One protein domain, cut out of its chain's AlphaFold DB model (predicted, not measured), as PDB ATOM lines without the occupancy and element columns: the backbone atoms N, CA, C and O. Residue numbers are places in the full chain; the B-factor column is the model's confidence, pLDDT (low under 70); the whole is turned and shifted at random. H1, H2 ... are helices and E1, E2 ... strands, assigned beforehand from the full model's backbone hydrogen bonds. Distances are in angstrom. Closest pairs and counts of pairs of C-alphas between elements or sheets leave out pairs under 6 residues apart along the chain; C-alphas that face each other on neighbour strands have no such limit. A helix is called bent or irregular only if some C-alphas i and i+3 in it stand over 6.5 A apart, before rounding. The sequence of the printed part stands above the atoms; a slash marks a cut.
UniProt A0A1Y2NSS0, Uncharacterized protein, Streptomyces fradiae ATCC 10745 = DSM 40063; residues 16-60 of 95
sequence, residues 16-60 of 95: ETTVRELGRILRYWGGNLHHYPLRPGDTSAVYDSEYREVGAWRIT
ATOM      1  N   GLU A  16     161.337 222.839 129.780       92.81
ATOM      2  CA  GLU A  16     160.106 222.070 129.547       92.81
ATOM      3  C   GLU A  16     159.568 221.441 130.835       92.81
ATOM      4  O   GLU A  16     158.353 221.365 131.028       92.81
ATOM      5  N   THR A  17     160.461 221.008 131.727       90.94
ATOM      6  CA  THR A  17     160.082 220.494 133.043       90.94
ATOM      7  C   THR A  17     159.504 221.606 133.902       90.94
ATOM      8  O   THR A  17     158.377 221.456 134.359       90.94
ATOM      9  N   THR A  18     160.175 222.751 134.025       90.56
ATOM     10  CA  THR A  18     159.646 223.898 134.781       90.56
ATOM     11  C   THR A  18     158.269 224.336 134.276       90.56
ATOM     12  O   THR A  18     157.353 224.535 135.071       90.56
ATOM     13  N   VAL A  19     158.083 224.440 132.954       92.75
ATOM     14  CA  VAL A  19     156.795 224.820 132.348       92.75
ATOM     15  C   VAL A  19     155.707 223.797 132.672       92.75
ATOM     16  O   VAL A  19     154.594 224.180 133.040       92.75
ATOM     17  N   ARG A  20     156.013 222.500 132.556       93.38
ATOM     18  CA  ARG A  20     155.070 221.422 132.874       93.38
ATOM     19  C   ARG A  20     154.657 221.455 134.347       93.38
ATOM     20  O   ARG A  20     153.461 221.398 134.635       93.38
ATOM     21  N   GLU A  21     155.621 221.565 135.258       91.75
ATOM     22  CA  GLU A  21     155.361 221.580 136.700       91.75
ATOM     23  C   GLU A  21     154.574 222.829 137.114       91.75
ATOM     24  O   GLU A  21     153.534 222.714 137.766       91.75
ATOM     25  N   LEU A  22     154.988 224.016 136.659       91.56
ATOM     26  CA  LEU A  22     154.285 225.262 136.965       91.56
ATOM     27  C   LEU A  22     152.853 225.256 136.413       91.56
ATOM     28  O   LEU A  22     151.913 225.637 137.110       91.56
ATOM     29  N   GLY A  23     152.654 224.773 135.183       93.50
ATOM     30  CA  GLY A  23     151.320 224.650 134.592       93.50
ATOM     31  C   GLY A  23     150.407 223.717 135.394       93.50
ATOM     32  O   GLY A  23     149.234 224.024 135.613       93.50
ATOM     33  N   ARG A  24     150.952 222.600 135.884       92.94
ATOM     34  CA  ARG A  24     150.233 221.660 136.750       92.94
ATOM     35  C   ARG A  24     149.839 222.304 138.081       92.94
ATOM     36  O   ARG A  24     148.675 222.213 138.472       92.94
ATOM     37  N   ILE A  25     150.782 222.981 138.738       91.25
ATOM     38  CA  ILE A  25     150.559 223.730 139.982       91.25
ATOM     39  C   ILE A  25     149.411 224.728 139.814       91.25
ATOM     40  O   ILE A  25     148.450 224.701 140.582       91.25
ATOM     41  N   LEU A  26     149.466 225.565 138.773       92.12
ATOM     42  CA  LEU A  26     148.456 226.595 138.525       92.12
ATOM     43  C   LEU A  26     147.083 225.995 138.209       92.12
ATOM     44  O   LEU A  26     146.066 226.524 138.660       92.12
ATOM     45  N   ARG A  27     147.039 224.874 137.479       94.06
ATOM     46  CA  ARG A  27     145.791 224.157 137.190       94.06
ATOM     47  C   ARG A  27     145.129 223.636 138.464       94.06
ATOM     48  O   ARG A  27     143.920 223.798 138.610       94.06
ATOM     49  N   TYR A  28     145.888 223.015 139.367       91.00
ATOM     50  CA  TYR A  28     145.332 222.511 140.625       91.00
ATOM     51  C   TYR A  28     144.956 223.633 141.580       91.00
ATOM     52  O   TYR A  28     143.875 223.597 142.158       91.00
ATOM     53  N   TRP A  29     145.796 224.659 141.694       90.81
ATOM     54  CA  TRP A  29     145.479 225.832 142.495       90.81
ATOM     55  C   TRP A  29     144.184 226.501 142.025       90.81
ATOM     56  O   TRP A  29     143.246 226.636 142.808       90.81
ATOM     57  N   GLY A  30     144.098 226.845 140.734       91.12
ATOM     58  CA  GLY A  30     142.915 227.482 140.156       91.12
ATOM     59  C   GLY A  30     141.673 226.599 140.263       91.12
ATOM     60  O   GLY A  30     140.594 227.086 140.593       91.12
ATOM     61  N   GLY A  31     141.844 225.288 140.064       92.94
ATOM     62  CA  GLY A  31     140.800 224.293 140.284       92.94
ATOM     63  C   GLY A  31     140.299 224.269 141.726       92.94
ATOM     64  O   GLY A  31     139.097 224.169 141.921       92.94
ATOM     65  N   ASN A  32     141.169 224.438 142.724       90.81
ATOM     66  CA  ASN A  32     140.809 224.385 144.142       90.81
ATOM     67  C   ASN A  32     140.284 225.708 144.720       90.81
ATOM     68  O   ASN A  32     139.788 225.702 145.844       90.81
ATOM     69  N   LEU A  33     140.355 226.832 143.995       90.56
ATOM     70  CA  LEU A  33     139.964 228.151 144.523       90.56
ATOM     71  C   LEU A  33     138.546 228.192 145.104       90.56
ATOM     72  O   LEU A  33     138.310 228.879 146.093       90.56
ATOM     73  N   HIS A  34     137.621 227.420 144.532       90.56
ATOM     74  CA  HIS A  34     136.233 227.337 144.990       90.56
ATOM     75  C   HIS A  34     136.066 226.721 146.392       90.56
ATOM     76  O   HIS A  34     134.986 226.815 146.970       90.56
ATOM     77  N   HIS A  35     137.114 226.108 146.948       91.44
ATOM     78  CA  HIS A  35     137.127 225.592 148.316       91.44
ATOM     79  C   HIS A  35     137.567 226.629 149.355       91.44
ATOM     80  O   HIS A  35     137.421 226.378 150.552       91.44
ATOM     81  N   TYR A  36     138.110 227.772 148.933       89.19
ATOM     82  CA  TYR A  36     138.642 228.775 149.849       89.19
ATOM     83  C   TYR A  36     137.659 229.938 150.049       89.19
ATOM     84  O   TYR A  36     136.993 230.352 149.099       89.19
ATOM     85  N   PRO A  37     137.595 230.527 151.258       91.19
ATOM     86  CA  PRO A  37     136.801 231.731 151.519       91.19
ATOM     87  C   PRO A  37     137.327 232.992 150.814       91.19
ATOM     88  O   PRO A  37     136.590 233.971 150.703       91.19
ATOM     89  N   LEU A  38     138.593 232.976 150.374       90.50
ATOM     90  CA  LEU A  38     139.302 234.072 149.704       90.50
ATOM     91  C   LEU A  38     139.328 235.378 150.515       90.50
ATOM     92  O   LEU A  38     139.168 236.475 149.975       90.50
ATOM     93  N   ARG A  39     139.544 235.268 151.828       92.62
ATOM     94  CA  ARG A  39     139.687 236.407 152.742       92.62
ATOM     95  C   ARG A  39     141.142 236.868 152.810       92.62
ATOM     96  O   ARG A  39     142.044 236.038 152.706       92.62
ATOM     97  N   PRO A  40     141.409 238.167 153.039       92.88
ATOM     98  CA  PRO A  40     142.762 238.633 153.319       92.88
ATOM     99  C   PRO A  40     143.419 237.817 154.439       92.88
ATOM    100  O   PRO A  40     142.840 237.650 155.509       92.88
ATOM    101  N   GLY A  41     144.626 237.319 154.180       92.00
ATOM    102  CA  GLY A  41     145.360 236.430 155.080       92.00
ATOM    103  C   GLY A  41     145.248 234.944 154.732       92.00
ATOM    104  O   GLY A  41     146.145 234.194 155.116       92.00
ATOM    105  N   ASP A  42     144.240 234.528 153.958       92.94
ATOM    106  CA  ASP A  42     144.127 233.142 153.494       92.94
ATOM    107  C   ASP A  42     145.369 232.760 152.686       92.94
ATOM    108  O   ASP A  42     145.834 233.521 151.832       92.94
ATOM    109  N   THR A  43     145.908 231.578 152.970       93.06
ATOM    110  CA  THR A  43     147.142 231.066 152.376       93.06
ATOM    111  C   THR A  43     147.100 229.547 152.303       93.06
ATOM    112  O   THR A  43     146.426 228.899 153.103       93.06
ATOM    113  N   SER A  44     147.850 228.961 151.374       91.25
ATOM    114  CA  SER A  44     148.120 227.521 151.361       91.25
ATOM    115  C   SER A  44     149.463 227.240 150.705       91.25
ATOM    116  O   SER A  44     149.866 227.949 149.778       91.25
ATOM    117  N   ALA A  45     150.121 226.181 151.175       91.56
ATOM    118  CA  ALA A  45     151.306 225.629 150.541       91.56
ATOM    119  C   ALA A  45     150.985 225.124 149.125       91.56
ATOM    120  O   ALA A  45     149.852 224.732 148.815       91.56
ATOM    121  N   VAL A  46     152.006 225.153 148.279       88.62
ATOM    122  CA  VAL A  46     152.022 224.706 146.891       88.62
ATOM    123  C   VAL A  46     153.061 223.603 146.776       88.62
ATOM    124  O   VAL A  46     154.176 223.751 147.269       88.62
ATOM    125  N   TYR A  47     152.696 222.515 146.102       87.12
ATOM    126  CA  TYR A  47     153.528 221.322 145.994       87.12
ATOM    127  C   TYR A  47     153.813 220.963 144.536       87.12
ATOM    128  O   TYR A  47     152.949 221.136 143.668       87.12
ATOM    129  N   ASP A  48     155.011 220.439 144.277       87.06
ATOM    130  CA  ASP A  48     155.410 219.909 142.972       87.06
ATOM    131  C   ASP A  48     154.828 218.506 142.696       87.06
ATOM    132  O   ASP A  48     153.935 218.005 143.392       87.06
ATOM    133  N   SER A  49     155.293 217.862 141.622       85.19
ATOM    134  CA  SER A  49     154.903 216.489 141.288       85.19
ATOM    135  C   SER A  49     155.400 215.405 142.221       85.19
ATOM    136  O   SER A  49     154.768 214.349 142.278       85.19
ATOM    137  N   GLU A  50     156.435 215.687 142.994       89.19
ATOM    138  CA  GLU A  50     157.040 214.778 143.957       89.19
ATOM    139  C   GLU A  50     156.568 215.077 145.391       89.19
ATOM    140  O   GLU A  50     157.143 214.567 146.350       89.19
ATOM    141  N   TYR A  51     155.494 215.867 145.539       87.12
ATOM    142  CA  TYR A  51     154.919 216.307 146.815       87.12
ATOM    143  C   TYR A  51     155.887 217.108 147.695       87.12
ATOM    144  O   TYR A  51     155.723 217.160 148.914       87.12
ATOM    145  N   ARG A  52     156.876 217.778 147.099       88.81
ATOM    146  CA  ARG A  52     157.713 218.733 147.828       88.81
ATOM    147  C   ARG A  52     157.042 220.088 147.841       88.81
ATOM    148  O   ARG A  52     156.499 220.523 146.827       88.81
ATOM    149  N   GLU A  53     157.067 220.744 148.993       90.88
ATOM    150  CA  GLU A  53     156.622 222.129 149.101       90.88
ATOM    151  C   GLU A  53     157.578 223.018 148.302       90.88
ATOM    152  O   GLU A  53     158.789 222.991 148.509       90.88
ATOM    153  N   VAL A  54     157.023 223.790 147.372       87.00
ATOM    154  CA  VAL A  54     157.777 224.674 146.469       87.00
ATOM    155  C   VAL A  54     157.339 226.133 146.574       87.00
ATOM    156  O   VAL A  54     157.853 226.993 145.863       87.00
ATOM    157  N   GLY A  55     156.390 226.436 147.458       87.88
ATOM    158  CA  GLY A  55     155.960 227.799 147.729       87.88
ATOM    159  C   GLY A  55     154.616 227.865 148.436       87.88
ATOM    160  O   GLY A  55     154.070 226.860 148.882       87.88
ATOM    161  N   ALA A  56     154.059 229.069 148.499       90.56
ATOM    162  CA  ALA A  56     152.727 229.325 149.026       90.56
ATOM    163  C   ALA A  56     152.091 230.508 148.291       90.56
ATOM    164  O   ALA A  56     152.787 231.368 147.752       90.56
ATOM    165  N   TRP A  57     150.763 230.572 148.291       90.00
ATOM    166  CA  TRP A  57     150.017 231.747 147.831       90.00
ATOM    167  C   TRP A  57     149.328 232.421 149.010       90.00
ATOM    168  O   TRP A  57     149.008 231.754 149.985       90.00
ATOM    169  N   ARG A  58     149.037 233.722 148.902       91.81
ATOM    170  CA  ARG A  58     148.283 234.476 149.912       91.81
ATOM    171  C   ARG A  58     147.267 235.414 149.263       91.81
ATOM    172  O   ARG A  58     147.606 236.108 148.306       91.81
ATOM    173  N   ILE A  59     146.062 235.515 149.826       92.62
ATOM    174  CA  ILE A  59     145.149 236.625 149.527       92.62
ATOM    175  C   ILE A  59     145.565 237.847 150.339       92.62
ATOM    176  O   ILE A  59     145.676 237.806 151.565       92.62
ATOM    177  N   THR A  60     145.788 238.957 149.647       91.94
ATOM    178  CA  THR A  60     146.101 240.245 150.267       91.94
ATOM    179  C   THR A  60     144.876 241.145 150.249       91.94
ATOM    180  O   THR A  60     144.015 241.026 149.376       91.94
TER     181      THR A  60
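This is residues 16 to 60 of the 95 residues of an uncharacterized protein of Streptomyces fradiae ATCC 10745 = DSM 40063 (UniProt A0A1Y2NSS0). A small hairpin of two strands, E1 and E2, has one long helix, H1, on its E1 side; H1 residues 21 to 29 come near the hairpin, and residues 30 to 35 stick out. The printed part has 45 residues, in the order H1, E1, E2, and is mixed, with an antiparallel sheet E1 - E2. It is elongated, 34 by 17 by 16 A, and only just compact, close to loose, with a radius of gyration of the C-alphas of 11.3 A.

E1 is residues 43 to 47, 13.3 A long, and E2 residues 53 to 58, 14.9 A, ending at C-alpha 58 (148.283, 234.476, 149.912). H1 is residues 16 to 35, 29.9 A, from C-alpha 16 (160.106, 222.070, 129.547); it is irregular, with C-alphas 31 and 34 7.2 A apart.

E1 and E2 form an antiparallel hairpin at 154 degrees, with N 46 and O 55 within hydrogen-bond range at 2.7 A. The closest C-alphas of H1 and E1, Ile 25 and Tyr 47, are 7.1 A apart. H1 and E2 are apart. In H1, 14 of 16 O i to N i+4 pairs are within hydrogen-bond range.

The farthest C-alphas, Glu 16 and Arg 39, are 34.1 A apart. The printed part has no cut and no long link. No printed residue is under 70 in pLDDT.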